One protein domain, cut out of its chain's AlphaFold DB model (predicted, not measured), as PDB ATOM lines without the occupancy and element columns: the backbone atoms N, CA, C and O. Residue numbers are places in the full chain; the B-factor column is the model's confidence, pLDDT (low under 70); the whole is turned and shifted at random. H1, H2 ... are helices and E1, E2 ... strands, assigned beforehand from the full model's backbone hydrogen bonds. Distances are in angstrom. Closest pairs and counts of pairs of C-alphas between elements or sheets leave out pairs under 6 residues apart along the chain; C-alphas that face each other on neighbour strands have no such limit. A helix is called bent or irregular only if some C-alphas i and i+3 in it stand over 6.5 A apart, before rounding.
ATOM      1  N   ILE A   2      17.049  11.276 -19.582       53.81
ATOM      2  CA  ILE A   2      16.779  10.034 -20.357       53.81
ATOM      3  C   ILE A   2      16.383  10.334 -21.799       53.81
ATOM      4  O   ILE A   2      17.016   9.840 -22.724       53.81
ATOM      5  N   THR A   3      15.399  11.217 -21.996       58.25
ATOM      6  CA  THR A   3      14.985  11.662 -23.333       58.25
ATOM      7  C   THR A   3      16.172  12.226 -24.102       58.25
ATOM      8  O   THR A   3      16.307  11.964 -25.282       58.25
ATOM      9  N   PHE A   4      17.089  12.928 -23.427       60.88
ATOM     10  CA  PHE A   4      18.306  13.452 -24.040       60.88
ATOM     11  C   PHE A   4      19.315  12.345 -24.376       60.88
ATOM     12  O   PHE A   4      19.909  12.417 -25.438       60.88
ATOM     13  N   ILE A   5      19.493  11.306 -23.554       64.31
ATOM     14  CA  ILE A   5      20.382  10.161 -23.843       64.31
ATOM     15  C   ILE A   5      19.824   9.329 -24.997       64.31
ATOM     16  O   ILE A   5      20.558   9.035 -25.935       64.31
ATOM     17  N   ILE A   6      18.524   9.029 -24.979       63.12
ATOM     18  CA  ILE A   6      17.822   8.326 -26.059       63.12
ATOM     19  C   ILE A   6      17.896   9.156 -27.346       63.12
ATOM     20  O   ILE A   6      18.375   8.663 -28.365       63.12
ATOM     21  N   LEU A   7      17.539  10.444 -27.294       62.81
ATOM     22  CA  LEU A   7      17.638  11.343 -28.446       62.81
ATOM     23  C   LEU A   7      19.087  11.533 -28.906       62.81
ATOM     24  O   LEU A   7      19.306  11.652 -30.099       62.81
ATOM     25  N   THR A   8      20.089  11.537 -28.022       61.44
ATOM     26  CA  THR A   8      21.510  11.700 -28.396       61.44
ATOM     27  C   THR A   8      22.099  10.416 -28.975       61.44
ATOM     28  O   THR A   8      22.870  10.485 -29.933       61.44
ATOM     29  N   ALA A   9      21.703   9.245 -28.470       60.28
ATOM     30  CA  ALA A   9      22.012   7.951 -29.075       60.28
ATOM     31  C   ALA A   9      21.387   7.844 -30.478       60.28
ATOM     32  O   ALA A   9      22.074   7.461 -31.428       60.28
ATOM     33  N   MET A  10      20.137   8.297 -30.633       57.22
ATOM     34  CA  MET A  10      19.467   8.437 -31.932       57.22
ATOM     35  C   MET A  10      20.137   9.489 -32.828       57.22
ATOM     36  O   MET A  10      20.231   9.301 -34.032       57.22
ATOM     37  N   ARG A  11      20.652  10.593 -32.276       59.75
ATOM     38  CA  ARG A  11      21.281  11.676 -33.059       59.75
ATOM     39  C   ARG A  11      22.692  11.320 -33.531       59.75
ATOM     40  O   ARG A  11      23.099  11.775 -34.597       59.75
ATOM     41  N   ARG A  12      23.435  10.503 -32.770       55.94
ATOM     42  CA  ARG A  12      24.767   9.990 -33.155       55.94
ATOM     43  C   ARG A  12      24.702   8.908 -34.236       55.94
ATOM     44  O   ARG A  12      25.644   8.793 -35.014       55.94
ATOM     45  N   ARG A  13      23.600   8.162 -34.346       55.22
ATOM     46  CA  ARG A  13      23.317   7.277 -35.486       55.22
ATOM     47  C   ARG A  13      22.321   7.968 -36.410       55.22
ATOM     48  O   ARG A  13      21.130   7.787 -36.227       55.22
ATOM     49  N   ARG A  14      22.790   8.768 -37.379       44.19
ATOM     50  CA  ARG A  14      21.962   9.409 -38.429       44.19
ATOM     51  C   ARG A  14      21.042   8.390 -39.133       44.19
ATOM     52  O   ARG A  14      21.356   7.891 -40.203       44.19
ATOM     53  N   ILE A  15      19.891   8.115 -38.540       48.28
ATOM     54  CA  ILE A  15      18.730   7.482 -39.145       48.28
ATOM     55  C   ILE A  15      17.593   8.413 -38.762       48.28
ATOM     56  O   ILE A  15      17.271   8.587 -37.587       48.28
ATOM     57  N   GLN A  16      17.065   9.117 -39.758       59.53
ATOM     58  CA  GLN A  16      15.928  10.000 -39.566       59.53
ATOM     59  C   GLN A  16      14.767   9.152 -39.046       59.53
ATOM     60  O   GLN A  16      14.354   8.213 -39.722       59.53
ATOM     61  N   LEU A  17      14.220   9.510 -37.879       56.88
ATOM     62  CA  LEU A  17      12.934   9.002 -37.384       56.88
ATOM     63  C   LEU A  17      11.885   8.951 -38.510       56.88
ATOM     64  O   LEU A  17      11.123   7.998 -38.573       56.88
ATOM     65  N   ALA A  18      11.925   9.908 -39.446       60.22
ATOM     66  CA  ALA A  18      11.065   9.998 -40.626       60.22
ATOM     67  C   ALA A  18      11.128   8.799 -41.601       60.22
ATOM     68  O   ALA A  18      10.158   8.581 -42.316       60.22
ATOM     69  N   ASN A  19      12.211   8.010 -41.611       62.12
ATOM     70  CA  ASN A  19      12.388   6.869 -42.524       62.12
ATOM     71  C   ASN A  19      12.118   5.505 -41.864       62.12
ATOM     72  O   ASN A  19      12.283   4.470 -42.506       62.12
ATOM     73  N   MET A  20      11.742   5.474 -40.581       67.94
ATOM     74  CA  MET A  20      11.322   4.229 -39.936       67.94
ATOM     75  C   MET A  20       9.921   3.819 -40.417       67.94
ATOM     76  O   MET A  20       9.060   4.688 -40.572       67.94
ATOM     77  N   PRO A  21       9.651   2.514 -40.598       76.00
ATOM     78  CA  PRO A  21       8.300   2.016 -40.815       76.00
ATOM     79  C   PRO A  21       7.337   2.551 -39.738       76.00
ATOM     80  O   PRO A  21       7.718   2.583 -38.562       76.00
ATOM     81  N   PRO A  22       6.088   2.916 -40.083       71.50
ATOM     82  CA  PRO A  22       5.124   3.489 -39.137       71.50
ATOM     83  C   PRO A  22       4.934   2.667 -37.852       71.50
ATOM     84  O   PRO A  22       4.787   3.234 -36.773       71.50
ATOM     85  N   ALA A  23       5.029   1.335 -37.932       62.78
ATOM     86  CA  ALA A  23       4.971   0.449 -36.768       62.78
ATOM     87  C   ALA A  23       6.135   0.664 -35.779       62.78
ATOM     88  O   ALA A  23       5.931   0.644 -34.567       62.78
ATOM     89  N   GLN A  24       7.350   0.927 -36.275       60.62
ATOM     90  CA  GLN A  24       8.507   1.241 -35.431       60.62
ATOM     91  C   GLN A  24       8.415   2.658 -34.864       60.62
ATOM     92  O   GLN A  24       8.706   2.852 -33.688       60.62
ATOM     93  N   GLN A  25       7.962   3.639 -35.651       67.19
ATOM     94  CA  GLN A  25       7.729   4.999 -35.146       67.19
ATOM     95  C   GLN A  25       6.701   5.006 -34.012       67.19
ATOM     96  O   GLN A  25       6.923   5.657 -32.995       67.19
ATOM     97  N   TRP A  26       5.614   4.244 -34.159       66.31
ATOM     98  CA  TRP A  26       4.589   4.102 -33.129       66.31
ATOM     99  C   TRP A  26       5.142   3.427 -31.870       66.31
ATOM    100  O   TRP A  26       4.897   3.906 -30.767       66.31
ATOM    101  N   HIS A  27       5.981   2.394 -32.017       62.62
ATOM    102  CA  HIS A  27       6.671   1.767 -30.889       62.62
ATOM    103  C   HIS A  27       7.628   2.741 -30.181       62.62
ATOM    104  O   HIS A  27       7.640   2.810 -28.958       62.62
ATOM    105  N   TYR A  28       8.367   3.571 -30.928       65.88
ATOM    106  CA  TYR A  28       9.261   4.596 -30.377       65.88
ATOM    107  C   TYR A  28       8.525   5.758 -29.711       65.88
ATOM    108  O   TYR A  28       8.997   6.284 -28.707       65.88
ATOM    109  N   GLN A  29       7.378   6.169 -30.252       67.44
ATOM    110  CA  GLN A  29       6.512   7.167 -29.632       67.44
ATOM    111  C   GLN A  29       5.832   6.606 -28.386       67.44
ATOM    112  O   GLN A  29       5.743   7.324 -27.397       67.44
ATOM    113  N   GLN A  30       5.442   5.327 -28.382       64.62
ATOM    114  CA  GLN A  30       5.000   4.648 -27.170       64.62
ATOM    115  C   GLN A  30       6.120   4.552 -26.148       64.62
ATOM    116  O   GLN A  30       5.879   4.888 -25.006       64.62
ATOM    117  N   ILE A  31       7.339   4.190 -26.537       63.78
ATOM    118  CA  ILE A  31       8.545   4.235 -25.700       63.78
ATOM    119  C   ILE A  31       8.705   5.648 -25.127       63.78
ATOM    120  O   ILE A  31       8.633   5.813 -23.921       63.78
ATOM    121  N   ALA A  32       8.801   6.697 -25.944       61.09
ATOM    122  CA  ALA A  32       8.988   8.076 -25.483       61.09
ATOM    123  C   ALA A  32       7.839   8.611 -24.602       61.09
ATOM    124  O   ALA A  32       8.108   9.323 -23.634       61.09
ATOM    125  N   ALA A  33       6.586   8.250 -24.897       59.62
ATOM    126  CA  ALA A  33       5.418   8.568 -24.072       59.62
ATOM    127  C   ALA A  33       5.396   7.740 -22.776       59.62
ATOM    128  O   ALA A  33       5.077   8.264 -21.713       59.62
ATOM    129  N   THR A  34       5.839   6.483 -22.838       52.38
ATOM    130  CA  THR A  34       6.056   5.604 -21.681       52.38
ATOM    131  C   THR A  34       7.244   6.103 -20.842       52.38
ATOM    132  O   THR A  34       7.252   5.945 -19.634       52.38
ATOM    133  N   TYR A  35       8.214   6.821 -21.418       55.03
ATOM    134  CA  TYR A  35       9.330   7.460 -20.701       55.03
ATOM    135  C   TYR A  35       9.010   8.852 -20.136       55.03
ATOM    136  O   TYR A  35       9.908   9.505 -19.603       55.03
ATOM    137  N   GLN A  36       7.742   9.281 -20.154       54.78
ATOM    138  CA  GLN A  36       7.255  10.190 -19.111       54.78
ATOM    139  C   GLN A  36       7.017   9.467 -17.762       54.78
ATOM    140  O   GLN A  36       6.831  10.146 -16.758       54.78
ATOM    141  N   LEU A  37       7.080   8.123 -17.694       48.50
ATOM    142  CA  LEU A  37       6.731   7.323 -16.504       48.50
ATOM    143  C   LEU A  37       7.895   6.907 -15.579       48.50
ATOM    144  O   LEU A  37       7.796   5.894 -14.899       48.50
ATOM    145  N   GLY A  38       8.992   7.654 -15.452       56.44
ATOM    146  CA  GLY A  38       9.896   7.334 -14.341       56.44
ATOM    147  C   GLY A  38      11.205   8.085 -14.272       56.44
ATOM    148  O   GLY A  38      11.806   8.437 -15.286       56.44
ATOM    149  N   ASN A  39      11.680   8.277 -13.044       76.44
ATOM    150  CA  ASN A  39      13.031   8.760 -12.805       76.44
ATOM    151  C   ASN A  39      14.027   7.677 -13.243       76.44
ATOM    152  O   ASN A  39      13.878   6.507 -12.881       76.44
ATOM    153  N   LEU A  40      15.042   8.074 -14.024       78.50
ATOM    154  CA  LEU A  40      16.210   7.224 -14.259       78.50
ATOM    155  C   LEU A  40      16.806   6.894 -12.906       78.50
ATOM    156  O   LEU A  40      17.156   7.814 -12.166       78.50
ATOM    157  N   LEU A  41      16.923   5.610 -12.607       78.25
ATOM    158  CA  LEU A  41      17.614   5.185 -11.408       78.25
ATOM    159  C   LEU A  41      19.098   5.098 -11.731       78.25
ATOM    160  O   LEU A  41      19.889   5.876 -11.208       78.25
ATOM    161  N   GLU A  42      19.459   4.209 -12.657       86.06
ATOM    162  CA  GLU A  42      20.854   3.919 -12.986       86.06
ATOM    163  C   GLU A  42      21.026   3.506 -14.457       86.06
ATOM    164  O   GLU A  42      20.065   3.220 -15.178       86.06
ATOM    165  N   THR A  43      22.273   3.521 -14.928       80.06
ATOM    166  CA  THR A  43      22.664   3.112 -16.280       80.06
ATOM    167  C   THR A  43      23.857   2.180 -16.191       80.06
ATOM    168  O   THR A  43      24.848   2.513 -15.550       80.06
ATOM    169  N   TYR A  44      23.761   1.052 -16.881       87.94
ATOM    170  CA  TYR A  44      24.797   0.029 -16.964       87.94
ATOM    171  C   TYR A  44      25.085  -0.255 -18.431       87.94
ATOM    172  O   TYR A  44      24.206  -0.082 -19.279       87.94
ATOM    173  N   GLY A  45      26.288  -0.703 -18.776       82.38
ATOM    174  CA  GLY A  45      26.519  -1.060 -20.165       82.38
ATOM    175  C   GLY A  45      27.836  -1.737 -20.486       82.38
ATOM    176  O   GLY A  45      28.714  -1.899 -19.655       82.38
ATOM    177  N   SER A  46      27.923  -2.131 -21.748       87.94
ATOM    178  CA  SER A  46      29.090  -2.643 -22.454       87.94
ATOM    179  C   SER A  46      29.141  -1.975 -23.833       87.94
ATOM    180  O   SER A  46      28.275  -1.168 -24.177       87.94
ATOM    181  N   SER A  47      30.111  -2.334 -24.676       82.50
ATOM    182  CA  SER A  47      30.226  -1.777 -26.034       82.50
ATOM    183  C   SER A  47      28.979  -1.979 -26.909       82.50
ATOM    184  O   SER A  47      28.764  -1.205 -27.842       82.50
ATOM    185  N   ASN A  48      28.147  -2.986 -26.614       90.25
ATOM    186  CA  ASN A  48      27.013  -3.372 -27.461       90.25
ATOM    187  C   ASN A  48      25.647  -3.373 -26.765       90.25
ATOM    188  O   ASN A  48      24.638  -3.418 -27.470       90.25
ATOM    189  N   LEU A  49      25.608  -3.327 -25.432       92.88
ATOM    190  CA  LEU A  49      24.381  -3.395 -24.639       92.88
ATOM    191  C   LEU A  49      24.403  -2.308 -23.569       92.88
ATOM    192  O   LEU A  49      25.337  -2.272 -22.775       92.88
ATOM    193  N   ILE A  50      23.378  -1.460 -23.540       93.75
ATOM    194  CA  ILE A  50      23.137  -0.494 -22.465       93.75
ATOM    195  C   ILE A  50      21.817  -0.863 -21.797       93.75
ATOM    196  O   ILE A  50      20.817  -1.065 -22.485       93.75
ATOM    197  N   VAL A  51      21.817  -0.926 -20.471       94.69
ATOM    198  CA  VAL A  51      20.642  -1.193 -19.645       94.69
ATOM    199  C   VAL A  51      20.316   0.065 -18.853       94.69
ATOM    200  O   VAL A  51      21.158   0.583 -18.119       94.69
ATOM    201  N   LEU A  52      19.097   0.570 -19.012       93.50
ATOM    202  CA  LEU A  52      18.569   1.691 -18.240       93.50
ATOM    203  C   LEU A  52      17.540   1.147 -17.256       93.50
ATOM    204  O   LEU A  52      16.520   0.590 -17.667       93.50
ATOM    205  N   LEU A  53      17.809   1.325 -15.966       94.06
ATOM    206  CA  LEU A  53      16.883   0.947 -14.910       94.06
ATOM    207  C   LEU A  53      15.960   2.129 -14.596       94.06
ATOM    208  O   LEU A  53      16.427   3.223 -14.262       94.06
ATOM    209  N   CYS A  54      14.651   1.920 -14.699       91.81
ATOM    210  CA  CYS A  54      13.627   2.932 -14.447       91.81
ATOM    211  C   CYS A  54      12.677   2.471 -13.331       91.81
ATOM    212  O   CYS A  54      12.542   1.281 -13.057       91.81
ATOM    213  N   SER A  55      11.954   3.406 -12.707       91.44
ATOM    214  CA  SER A  55      10.972   3.074 -11.656       91.44
ATOM    215  C   SER A  55       9.837   2.152 -12.128       91.44
ATOM    216  O   SER A  55       9.290   1.393 -11.329       91.44
ATOM    217  N   GLU A  56       9.507   2.184 -13.426       92.38
ATOM    218  CA  GLU A  56       8.409   1.409 -14.028       92.38
ATOM    219  C   GLU A  56       8.853   0.286 -14.974       92.38
ATOM    220  O   GLU A  56       8.007  -0.466 -15.465       92.38
ATOM    221  N   GLY A  57      10.155   0.120 -15.208       94.44
ATOM    222  CA  GLY A  57      10.650  -0.983 -16.020       94.44
ATOM    223  C   GLY A  57      12.146  -0.949 -16.295       94.44
ATOM    224  O   GLY A  57      12.898  -0.167 -15.712       94.44
ATOM    225  N   VAL A  58      12.558  -1.776 -17.250       95.38
ATOM    226  CA  VAL A  58      13.925  -1.836 -17.778       95.38
ATOM    227  C   VAL A  58      13.903  -1.504 -19.260       95.38
ATOM    228  O   VAL A  58      13.022  -1.954 -19.993       95.38
ATOM    229  N   VAL A  59      14.892  -0.734 -19.705       93.62
ATOM    230  CA  VAL A  59      15.150  -0.463 -21.123       93.62
ATOM    231  C   VAL A  59      16.471  -1.086 -21.509       93.62
ATOM    232  O   VAL A  59      17.479  -0.851 -20.843       93.62
ATOM    233  N   THR A  60      16.496  -1.811 -22.615       94.44
ATOM    234  CA  THR A  60      17.720  -2.355 -23.196       94.44
ATOM    235  C   THR A  60      17.959  -1.757 -24.570       94.44
ATOM    236  O   THR A  60      17.104  -1.823 -25.447       94.44
ATOM    237  N   LEU A  61      19.142  -1.178 -24.766       92.56
ATOM    238  CA  LEU A  61      19.631  -0.738 -26.069       92.56
ATOM    239  C   LEU A  61      20.698  -1.725 -26.538       92.56
ATOM    240  O   LEU A  61      21.823  -1.697 -26.035       92.56
ATOM    241  N   ASN A  62      20.365  -2.578 -27.504       92.69
ATOM    242  CA  ASN A  62      21.276  -3.578 -28.057       92.69
ATOM    243  C   ASN A  62      21.502  -3.322 -29.546       92.69
ATOM    244  O   ASN A  62      20.593  -3.458 -30.359       92.69
ATOM    245  N   LYS A  63      22.713  -2.905 -29.928       89.56
ATOM    246  CA  LYS A  63      23.080  -2.633 -31.335       89.56
ATOM    247  C   LYS A  63      22.085  -1.744 -32.113       89.56
ATOM    248  O   LYS A  63      22.109  -1.738 -33.342       89.56
ATOM    249  N   GLY A  64      21.311  -0.893 -31.437       84.94
ATOM    250  CA  GLY A  64      20.315   0.007 -32.042       84.94
ATOM    251  C   GLY A  64      18.878  -0.510 -32.019       84.94
ATOM    252  O   GLY A  64      17.978   0.234 -32.399       84.94
ATOM    253  N   GLN A  65      18.663  -1.741 -31.560       89.31
ATOM    254  CA  GLN A  65      17.358  -2.204 -31.110       89.31
ATOM    255  C   GLN A  65      17.108  -1.654 -29.707       89.31
ATOM    256  O   GLN A  65      18.033  -1.573 -28.893       89.31
ATOM    257  N   VAL A  66      15.877  -1.211 -29.475       90.44
ATOM    258  CA  VAL A  66      15.408  -0.724 -28.182       90.44
ATOM    259  C   VAL A  66      14.266  -1.617 -27.775       90.44
ATOM    260  O   VAL A  66      13.231  -1.614 -28.435       90.44
ATOM    261  N   ASP A  67      14.467  -2.329 -26.679       93.12
ATOM    262  CA  ASP A  67      13.436  -3.140 -26.061       93.12
ATOM    263  C   ASP A  67      13.151  -2.591 -24.668       93.12
ATOM    264  O   ASP A  67      14.029  -2.045 -23.989       93.12
ATOM    265  N   ALA A  68      11.897  -2.701 -24.251       91.12
ATOM    266  CA  ALA A  68      11.446  -2.250 -22.950       91.12
ATOM    267  C   ALA A  68      10.533  -3.301 -22.330       91.12
ATOM    268  O   ALA A  68       9.673  -3.877 -23.002       91.12
ATOM    269  N   ILE A  69      10.710  -3.518 -21.032       94.50
ATOM    270  CA  ILE A  69       9.847  -4.367 -20.221       94.50
ATOM    271  C   ILE A  69       9.359  -3.558 -19.032       94.50
ATOM    272  O   ILE A  69      10.159  -2.992 -18.285       94.50
ATOM    273  N   ARG A  70       8.038  -3.472 -18.865       95.50
ATOM    274  CA  ARG A  70       7.460  -2.889 -17.656       95.50
ATOM    275  C   ARG A  70       7.532  -3.908 -16.529       95.50
ATOM    276  O   ARG A  70       7.385  -5.106 -16.758       95.50
ATOM    277  N   TRP A  71       7.722  -3.442 -15.302       96.44
ATOM    278  CA  TRP A  71       7.857  -4.346 -14.160       96.44
ATOM    279  C   TRP A  71       6.608  -5.197 -13.889       96.44
ATOM    280  O   TRP A  71       6.734  -6.286 -13.349       96.44
ATOM    281  N   ASP A  72       5.412  -4.724 -14.255       96.06
ATOM    282  CA  ASP A  72       4.159  -5.491 -14.163       96.06
ATOM    283  C   ASP A  72       4.016  -6.566 -15.253       96.06
ATOM    284  O   ASP A  72       3.128  -7.408 -15.170       96.06
ATOM    285  N   GLN A  73       4.889  -6.555 -16.262       96.75
ATOM    286  CA  GLN A  73       4.960  -7.589 -17.291       96.75
ATOM    287  C   GLN A  73       5.996  -8.668 -16.961       96.75
ATOM    288  O   GLN A  73       6.018  -9.696 -17.635       96.75
ATOM    289  N   VAL A  74       6.872  -8.442 -15.975       98.31
ATOM    290  CA  VAL A  74       7.866  -9.436 -15.558       98.31
ATOM    291  C   VAL A  74       7.158 -10.591 -14.862       98.31
ATOM    292  O   VAL A  74       6.467 -10.394 -13.869       98.31
ATOM    293  N   GLU A  75       7.374 -11.797 -15.369       98.06
ATOM    294  CA  GLU A  75       6.880 -13.039 -14.776       98.06
ATOM    295  C   GLU A  75       7.953 -13.693 -13.901       98.06
ATOM    296  O   GLU A  75       7.678 -14.164 -12.795       98.06
ATOM    297  N   ALA A  76       9.198 -13.711 -14.381       98.25
ATOM    298  CA  ALA A  76      10.267 -14.409 -13.690       98.25
ATOM    299  C   ALA A  76      11.654 -13.804 -13.928       98.25
ATOM    300  O   ALA A  76      11.934 -13.192 -14.959       98.25
ATOM    301  N   PHE A  77      12.519 -14.004 -12.941       98.56
ATOM    302  CA  PHE A  77      13.912 -13.583 -12.904       98.56
ATOM    303  C   PHE A  77      14.805 -14.770 -12.541       98.56
ATOM    304  O   PHE A  77      14.548 -15.451 -11.552       98.56
ATOM    305  N   TRP A  78      15.870 -14.994 -13.302       98.56
ATOM    306  CA  TRP A  78      16.903 -15.985 -13.003       98.56
ATOM    307  C   TRP A  78      18.249 -15.291 -12.839       98.56
ATOM    308  O   TRP A  78      18.532 -14.297 -13.514       98.56
ATOM    309  N   LYS A  79      19.087 -15.875 -11.984       97.62
ATOM    310  CA  LYS A  79      20.500 -15.534 -11.843       97.62
ATOM    311  C   LYS A  79      21.340 -16.797 -11.999       97.62
ATOM    312  O   LYS A  79      21.112 -17.768 -11.284       97.62
ATOM    313  N   ASP A  80      22.278 -16.794 -12.934       97.56
ATOM    314  CA  ASP A  80      23.322 -17.809 -13.047       97.56
ATOM    315  C   ASP A  80      24.631 -17.174 -12.594       97.56
ATOM    316  O   ASP A  80      25.229 -16.357 -13.294       97.56
ATOM    317  N   VAL A  81      25.012 -17.493 -11.361       96.38
ATOM    318  CA  VAL A  81      26.251 -17.028 -10.751       96.38
ATOM    319  C   VAL A  81      27.199 -18.213 -10.669       96.38
ATOM    320  O   VAL A  81      26.817 -19.303 -10.235       96.38
ATOM    321  N   SER A  82      28.433 -17.995 -11.111       95.00
ATOM    322  CA  SER A  82      29.539 -18.937 -10.954       95.00
ATOM    323  C   SER A  82      30.664 -18.227 -10.218       95.00
ATOM    324  O   SER A  82      31.248 -17.284 -10.754       95.00
ATOM    325  N   LEU A  83      30.948 -18.653  -8.988       94.06
ATOM    326  CA  LEU A  83      31.998 -18.068  -8.161       94.06
ATOM    327  C   LEU A  83      33.296 -18.853  -8.335       94.06
ATOM    328  O   LEU A  83      33.340 -20.081  -8.227       94.06
ATOM    329  N   SER A  84      34.385 -18.139  -8.591       91.62
ATOM    330  CA  SER A  84      35.706 -18.742  -8.669       91.62
ATOM    331  C   SER A  84      36.302 -18.895  -7.271       91.62
ATOM    332  O   SER A  84      36.424 -17.937  -6.512       91.62
ATOM    333  N   HIS A  85      36.755 -20.103  -6.935       88.88
ATOM    334  CA  HIS A  85      37.553 -20.347  -5.725       88.88
ATOM    335  C   HIS A  85      39.068 -20.394  -6.002       88.88
ATOM    336  O   HIS A  85      39.849 -20.667  -5.091       88.88
ATOM    337  N   GLY A  86      39.486 -20.161  -7.252       88.88
ATOM    338  CA  GLY A  86      40.884 -20.184  -7.691       88.88
ATOM    339  C   GLY A  86      41.416 -18.794  -8.042       88.88
ATOM    340  O   GLY A  86      40.645 -17.878  -8.312       88.88
ATOM    341  N   SER A  87      42.744 -18.642  -8.071       83.69
ATOM    342  CA  SER A  87      43.403 -17.366  -8.399       83.69
ATOM    343  C   SER A  87      43.172 -16.891  -9.839       83.69
ATOM    344  O   SER A  87      43.346 -15.706 -10.108       83.69
ATOM    345  N   ASP A  88      42.784 -17.797 -10.743       86.19
ATOM    346  CA  ASP A  88      42.878 -17.568 -12.192       86.19
ATOM    347  C   ASP A  88      41.517 -17.449 -12.898       86.19
ATOM    348  O   ASP A  88      41.472 -17.082 -14.072       86.19
ATOM    349  N   SER A  89      40.404 -17.731 -12.213       86.19
ATOM    350  CA  SER A  89      39.057 -17.509 -12.757       86.19
ATOM    351  C   SER A  89      38.400 -16.290 -12.115       86.19
ATOM    352  O   SER A  89      38.485 -16.087 -10.905       86.19
ATOM    353  N   SER A  90      37.749 -15.470 -12.935       92.00
ATOM    354  CA  SER A  90      36.852 -14.417 -12.470       92.00
ATOM    355  C   SER A  90      35.480 -15.008 -12.164       92.00
ATOM    356  O   SER A  90      35.040 -15.933 -12.849       92.00
ATOM    357  N   ASP A  91      34.799 -14.456 -11.164       95.50
ATOM    358  CA  ASP A  91      33.371 -14.703 -10.970       95.50
ATOM    359  C   ASP A  91      32.595 -14.289 -12.227       95.50
ATOM    360  O   ASP A  91      32.989 -13.333 -12.898       95.50
ATOM    361  N   SER A  92      31.495 -14.981 -12.522       95.81
ATOM    362  CA  SER A  92      30.630 -14.661 -13.659       95.81
ATOM    363  C   SER A  92      29.169 -14.551 -13.242       95.81
ATOM    364  O   SER A  92      28.687 -15.366 -12.449       95.81
ATOM    365  N   TYR A  93      28.486 -13.530 -13.765       97.50
ATOM    366  CA  TYR A  93      27.111 -13.176 -13.427       97.50
ATOM    367  C   TYR A  93      26.264 -12.996 -14.688       97.50
ATOM    368  O   TYR A  93      26.372 -11.981 -15.374       97.50
ATOM    369  N   ASP A  94      25.343 -13.922 -14.930       97.75
ATOM    370  CA  ASP A  94      24.347 -13.793 -15.988       97.75
ATOM    371  C   ASP A  94      22.944 -13.692 -15.381       97.75
ATOM    372  O   ASP A  94      22.543 -14.498 -14.539       97.75
ATOM    373  N   TYR A  95      22.163 -12.706 -15.822       98.38
ATOM    374  CA  TYR A  95      20.773 -12.547 -15.383       98.38
ATOM    375  C   TYR A  95      19.805 -12.686 -16.545       98.38
ATOM    376  O   TYR A  95      20.080 -12.240 -17.657       98.38
ATOM    377  N   THR A  96      18.634 -13.259 -16.280       98.56
ATOM    378  CA  THR A  96      17.555 -13.365 -17.269       98.56
ATOM    379  C   THR A  96      16.250 -12.868 -16.670       98.56
ATOM    380  O   THR A  96      15.832 -13.351 -15.622       98.56
ATOM    381  N   LEU A  97      15.580 -11.938 -17.348       98.38
ATOM    382  CA  LEU A  97      14.176 -11.613 -17.097       98.38
ATOM    383  C   LEU A  97      13.303 -12.279 -18.156       98.38
ATOM    384  O   LEU A  97      13.648 -12.284 -19.336       98.38
ATOM    385  N   VAL A  98      12.151 -12.796 -17.746       98.38
ATOM    386  CA  VAL A  98      11.121 -13.306 -18.652       98.38
ATOM    387  C   VAL A  98       9.847 -12.517 -18.444       98.38
ATOM    388  O   VAL A  98       9.404 -12.284 -17.316       98.38
ATOM    389  N   ARG A  99       9.287 -12.079 -19.564       97.31
ATOM    390  CA  ARG A  99       8.002 -11.403 -19.642       97.31
ATOM    391  C   ARG A  99       6.869 -12.431 -19.688       97.31
ATOM    392  O   ARG A  99       7.074 -13.542 -20.157       97.31
ATOM    393  N   ASN A 100       5.669 -12.027 -19.289       97.00
ATOM    394  CA  ASN A 100       4.449 -12.841 -19.322       97.00
ATOM    395  C   ASN A 100       4.047 -13.409 -20.703       97.00
ATOM    396  O   ASN A 100       3.174 -14.268 -20.780       97.00
ATOM    397  N   ASP A 101       4.644 -12.936 -21.798       96.06
ATOM    398  CA  ASP A 101       4.482 -13.497 -23.146       96.06
ATOM    399  C   ASP A 101       5.627 -14.448 -23.547       96.06
ATOM    400  O   ASP A 101       5.742 -14.839 -24.708       96.06
ATOM    401  N   GLY A 102       6.491 -14.805 -22.596       97.12
ATOM    402  CA  GLY A 102       7.632 -15.698 -22.777       97.12
ATOM    403  C   GLY A 102       8.886 -15.041 -23.360       97.12
ATOM    404  O   GLY A 102       9.908 -15.720 -23.495       97.12
ATOM    405  N   VAL A 103       8.861 -13.744 -23.695       97.06
ATOM    406  CA  VAL A 103      10.048 -13.048 -24.218       97.06
ATOM    407  C   VAL A 103      11.118 -12.927 -23.134       97.06
ATOM    408  O   VAL A 103      10.843 -12.486 -22.015       97.06
ATOM    409  N   LYS A 104      12.355 -13.300 -23.487       97.88
ATOM    410  CA  LYS A 104      13.513 -13.297 -22.586       97.88
ATOM    411  C   LYS A 104      14.407 -12.082 -22.814       97.88
ATOM    412  O   LYS A 104      14.694 -11.723 -23.954       97.88
ATOM    413  N   PHE A 105      14.893 -11.507 -21.722       97.38
ATOM    414  CA  PHE A 105      15.871 -10.428 -21.692       97.38
ATOM    415  C   PHE A 105      17.095 -10.910 -20.920       97.38
ATOM    416  O   PHE A 105      17.019 -11.132 -19.712       97.38
ATOM    417  N   GLU A 106      18.208 -11.082 -21.626       97.31
ATOM    418  CA  GLU A 106      19.453 -11.612 -21.071       97.31
ATOM    419  C   GLU A 106      20.458 -10.484 -20.809       97.31
ATOM    420  O   GLU A 106      20.707  -9.624 -21.663       97.31
ATOM    421  N   TYR A 107      21.058 -10.510 -19.624       97.31
ATOM    422  CA  TYR A 107      22.037  -9.544 -19.141       97.31
ATOM    423  C   TYR A 107      23.343 -10.280 -18.840       97.31
ATOM    424  O   TYR A 107      23.515 -10.768 -17.723       97.31
ATOM    425  N   PRO A 108      24.234 -10.396 -19.837       96.75
ATOM    426  CA  PRO A 108      25.458 -11.159 -19.679       96.75
ATOM    427  C   PRO A 108      26.495 -10.432 -18.815       96.75
ATOM    428  O   PRO A 108      26.544  -9.196 -18.810       96.75
ATOM    429  N   ASP A 109      27.409 -11.198 -18.228       95.88
ATOM    430  CA  ASP A 109      28.486 -10.768 -17.315       95.88
ATOM    431  C   ASP A 109      29.389  -9.627 -17.832       95.88
ATOM    432  O   ASP A 109      30.002  -8.873 -17.084       95.88
ATOM    433  N   ARG A 110      29.423  -9.406 -19.150       94.75
ATOM    434  CA  ARG A 110      30.200  -8.329 -19.797       94.75
ATOM    435  C   ARG A 110      29.698  -6.898 -19.526       94.75
ATOM    436  O   ARG A 110      30.255  -5.954 -20.090       94.75
ATOM    437  N   ILE A 111      28.603  -6.719 -18.789       94.94
ATOM    438  CA  ILE A 111      28.057  -5.403 -18.428       94.94
ATOM    439  C   ILE A 111      28.867  -4.821 -17.258       94.94
ATOM    440  O   ILE A 111      29.093  -5.486 -16.253       94.94
ATOM    441  N   THR A 112      29.283  -3.556 -17.344       94.06
ATOM    442  CA  THR A 112      29.926  -2.874 -16.209       94.06
ATOM    443  C   THR A 112      28.979  -2.817 -15.008       94.06
ATOM    444  O   THR A 112      27.820  -2.437 -15.165       94.06
ATOM    445  N   ASP A 113      29.480  -3.178 -13.824       95.19
ATOM    446  CA  ASP A 113      28.721  -3.269 -12.567       95.19
ATOM    447  C   ASP A 113      27.513  -4.227 -12.626       95.19
ATOM    448  O   ASP A 113      26.477  -3.987 -12.001       95.19
ATOM    449  N   ILE A 114      27.645  -5.342 -13.357       95.88
ATOM    450  CA  ILE A 114      26.586  -6.350 -13.535       95.88
ATOM    451  C   ILE A 114      26.009  -6.866 -12.209       95.88
ATOM    452  O   ILE A 114      24.796  -7.006 -12.089       95.88
ATOM    453  N   GLN A 115      26.827  -7.044 -11.168       96.38
ATOM    454  CA  GLN A 115      26.349  -7.421  -9.829       96.38
ATOM    455  C   GLN A 115      25.350  -6.407  -9.260       96.38
ATOM    456  O   GLN A 115      24.301  -6.778  -8.733       96.38
ATOM    457  N   LYS A 116      25.657  -5.112  -9.391       96.38
ATOM    458  CA  LYS A 116      24.794  -4.035  -8.901       96.38
ATOM    459  C   LYS A 116      23.491  -3.987  -9.696       96.38
ATOM    460  O   LYS A 116      22.428  -3.867  -9.089       96.38
ATOM    461  N   LEU A 117      23.564  -4.152 -11.021       96.44
ATOM    462  CA  LEU A 117      22.376  -4.304 -11.865       96.44
ATOM    463  C   LEU A 117      21.519  -5.482 -11.381       96.44
ATOM    464  O   LEU A 117      20.337  -5.290 -11.109       96.44
ATOM    465  N   GLY A 118      22.111  -6.665 -11.202       97.50
ATOM    466  CA  GLY A 118      21.425  -7.867 -10.726       97.50
ATOM    467  C   GLY A 118      20.692  -7.669  -9.401       97.50
ATOM    468  O   GLY A 118      19.508  -7.981  -9.306       97.50
ATOM    469  N   GLN A 119      21.347  -7.061  -8.407       97.31
ATOM    470  CA  GLN A 119      20.731  -6.743  -7.112       97.31
ATOM    471  C   GLN A 119      19.524  -5.803  -7.242       97.31
ATOM    472  O   GLN A 119      18.543  -5.940  -6.509       97.31
ATOM    473  N   GLN A 120      19.586  -4.829  -8.153       97.19
ATOM    474  CA  GLN A 120      18.472  -3.912  -8.390       97.19
ATOM    475  C   GLN A 120      17.317  -4.596  -9.129       97.19
ATOM    476  O   GLN A 120      16.161  -4.396  -8.757       97.19
ATOM    477  N   LEU A 121      17.619  -5.435 -10.129       97.75
ATOM    478  CA  LEU A 121      16.618  -6.257 -10.813       97.75
ATOM    479  C   LEU A 121      15.905  -7.178  -9.814       97.75
ATOM    480  O   LEU A 121      14.681  -7.142  -9.719       97.75
ATOM    481  N   GLU A 122      16.659  -7.944  -9.018       98.25
ATOM    482  CA  GLU A 122      16.114  -8.871  -8.018       98.25
ATOM    483  C   GLU A 122      15.224  -8.141  -7.004       98.25
ATOM    484  O   GLU A 122      14.124  -8.605  -6.692       98.25
ATOM    485  N   ARG A 123      15.648  -6.960  -6.536       97.88
ATOM    486  CA  ARG A 123      14.870  -6.125  -5.612       97.88
ATOM    487  C   ARG A 123      13.540  -5.677  -6.210       97.88
ATOM    488  O   ARG A 123      12.514  -5.815  -5.545       97.88
ATOM    489  N   GLU A 124      13.539  -5.131  -7.426       97.62
ATOM    490  CA  GLU A 124      12.308  -4.647  -8.064       97.62
ATOM    491  C   GLU A 124      11.348  -5.794  -8.392       97.62
ATOM    492  O   GLU A 124      10.153  -5.692  -8.104       97.62
ATOM    493  N   VAL A 125      11.863  -6.914  -8.907       98.19
ATOM    494  CA  VAL A 125      11.059  -8.113  -9.181       98.19
ATOM    495  C   VAL A 125      10.451  -8.662  -7.893       98.19
ATOM    496  O   VAL A 125       9.238  -8.873  -7.826       98.19
ATOM    497  N   THR A 126      11.254  -8.808  -6.836       98.38
ATOM    498  CA  THR A 126      10.780  -9.275  -5.524       98.38
ATOM    499  C   THR A 126       9.698  -8.356  -4.975       98.38
ATOM    500  O   THR A 126       8.627  -8.824  -4.598       98.38
ATOM    501  N   ARG A 127       9.920  -7.036  -4.992       97.81
ATOM    502  CA  ARG A 127       8.958  -6.047  -4.489       97.81
ATOM    503  C   ARG A 127       7.583  -6.170  -5.149       97.81
ATOM    504  O   ARG A 127       6.577  -5.959  -4.474       97.81
ATOM    505  N   ARG A 128       7.530  -6.462  -6.453       97.44
ATOM    506  CA  ARG A 128       6.267  -6.524  -7.205       97.44
ATOM    507  C   ARG A 128       5.588  -7.888  -7.150       97.44
ATOM    508  O   ARG A 128       4.366  -7.934  -7.047       97.44
ATOM    509  N   LEU A 129       6.350  -8.977  -7.210       98.06
ATOM    510  CA  LEU A 129       5.794 -10.329  -7.318       98.06
ATOM    511  C   LEU A 129       5.583 -11.017  -5.956       98.06
ATOM    512  O   LEU A 129       4.721 -11.891  -5.845       98.06
ATOM    513  N   LEU A 130       6.306 -10.611  -4.904       98.44
ATOM    514  CA  LEU A 130       6.202 -11.223  -3.575       98.44
ATOM    515  C   LEU A 130       4.792 -11.154  -2.959       98.44
ATOM    516  O   LEU A 130       4.350 -12.185  -2.453       98.44
ATOM    517  N   PRO A 131       4.048 -10.025  -2.998       98.44
ATOM    518  CA  PRO A 131       2.717  -9.966  -2.389       98.44
ATOM    519  C   PRO A 131       1.752 -11.017  -2.950       98.44
ATOM    520  O   PRO A 131       1.055 -11.686  -2.189       98.44
ATOM    521  N   THR A 132       1.755 -11.207  -4.272       98.19
ATOM    522  CA  THR A 132       0.929 -12.223  -4.937       98.19
ATOM    523  C   THR A 132       1.391 -13.630  -4.573       98.19
ATOM    524  O   THR A 132       0.559 -14.467  -4.236       98.19
ATOM    525  N   ALA A 133       2.702 -13.896  -4.575       98.44
ATOM    526  CA  ALA A 133       3.243 -15.200  -4.189       98.44
ATOM    527  C   ALA A 133       2.870 -15.576  -2.742       98.44
ATOM    528  O   ALA A 133       2.432 -16.696  -2.490       98.44
ATOM    529  N   LEU A 134       2.967 -14.629  -1.803       98.44
ATOM    530  CA  LEU A 134       2.552 -14.829  -0.413       98.44
ATOM    531  C   LEU A 134       1.054 -15.107  -0.291       98.44
ATOM    532  O   LEU A 134       0.667 -16.037   0.414       98.44
ATOM    533  N   ALA A 135       0.214 -14.331  -0.984       98.12
ATOM    534  CA  ALA A 135      -1.234 -14.528  -0.968       98.12
ATOM    535  C   ALA A 135      -1.622 -15.913  -1.510       98.12
ATOM    536  O   ALA A 135      -2.420 -16.612  -0.890       98.12
ATOM    537  N   THR A 136      -1.012 -16.335  -2.622       98.38
ATOM    538  CA  THR A 136      -1.229 -17.658  -3.225       98.38
ATOM    539  C   THR A 136      -0.795 -18.780  -2.282       98.38
ATOM    540  O   THR A 136      -1.599 -19.666  -1.997       98.38
ATOM    541  N   ALA A 137       0.425 -18.712  -1.738       98.31
ATOM    542  CA  ALA A 137       0.946 -19.742  -0.841       98.31
ATOM    543  C   ALA A 137       0.118 -19.859   0.448       98.31
ATOM    544  O   ALA A 137      -0.241 -20.962   0.853       98.31
TER     545      ALA A 137
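Overview. This is residues 2 to 137 of the 408 residues of an uncharacterized protein of Ktedonobacteraceae bacterium (UniProt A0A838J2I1). Two small antiparallel sheets, E1 to E4 and E5 to E7, spread from the link between E4 and E5 like a V, and the long helix H3 packs slantwise over one face of each. H1 and H2 sit at the far side of the first sheet, away from the second, and the end of H3, residues 130 to 137, sticks out. The printed part has 136 residues with three named helices and seven named strands, in the order H1 H2 E1 E2 E3 E4 E5 E6 E7 H3, and its class is mixed, helices and strands. It is only just compact, close to loose, with a radius of gyration of the C-alphas of 16.6 A and spans of 52 by 45 by 26 A.

Arrangement. H1, residues 2 to 12, and H2, residues 22 to 34, are close but not clearly touching, with the closest C-alphas, those of Thr 3 and Ala 32, 7.3 A apart. They run opposite ways at a shallow tilt of 34 degrees, only just short of steep. E1 (40 to 45), E2 (49 to 54), E3 (57 to 62) and E4 (65 to 70) form a meander, each strand the antiparallel neighbour of the one before, in a twisted sheet. Pairs within hydrogen-bond range are N 44 and O 51 at 2.9 A for E1 and E2, N 52 and O 59 at 2.8 A for E2 and E3, and N 60 and O 67 at 2.8 A for E3 and E4. H1 with residues 2 to 9 and H2 with residues 27 to 34 only graze this sheet. E5 (74 to 82), E6 (92 to 99) and E7 (104 to 107) form a second meander, with N 78 and O 96 at 2.8 A and N 97 and O 105 at 2.9 A. E4 and E5 meet only through their link. H3, residues 114 to 137, is on both sheets, two layers with each; its height is 8.1 A over the second sheet and 13.1 A over the first. The closest C-alphas of E6 and H3, Tyr 95 and Gly 118, are 6.6 A apart. Every O i to N i+4 pair is within hydrogen-bond range in H1 and H2, and 18 of 20 in H3.

Along the chain. H1 begins at C-alpha 2 (16.779, 10.034, -20.357) and is 15.1 A long; H2 is 17.6 A long. E5 is 24.1 A and E6 23.6 A long. H3, 31.6 A, ends at C-alpha 137 (0.946, -19.742, -0.841). It has a kink of 48 degrees near residue 129 and is only just irregular, with C-alphas 128 and 131 6.9 A apart.

Size, cuts and confidence. The two C-alphas farthest apart, those of Ala 18 and Gly 86, are 53.7 A apart. The printed part has no cut, and no link is long. The mean pLDDT of the printed part is 84.9; residues 2 to 20 and 23 to 38 are under 70.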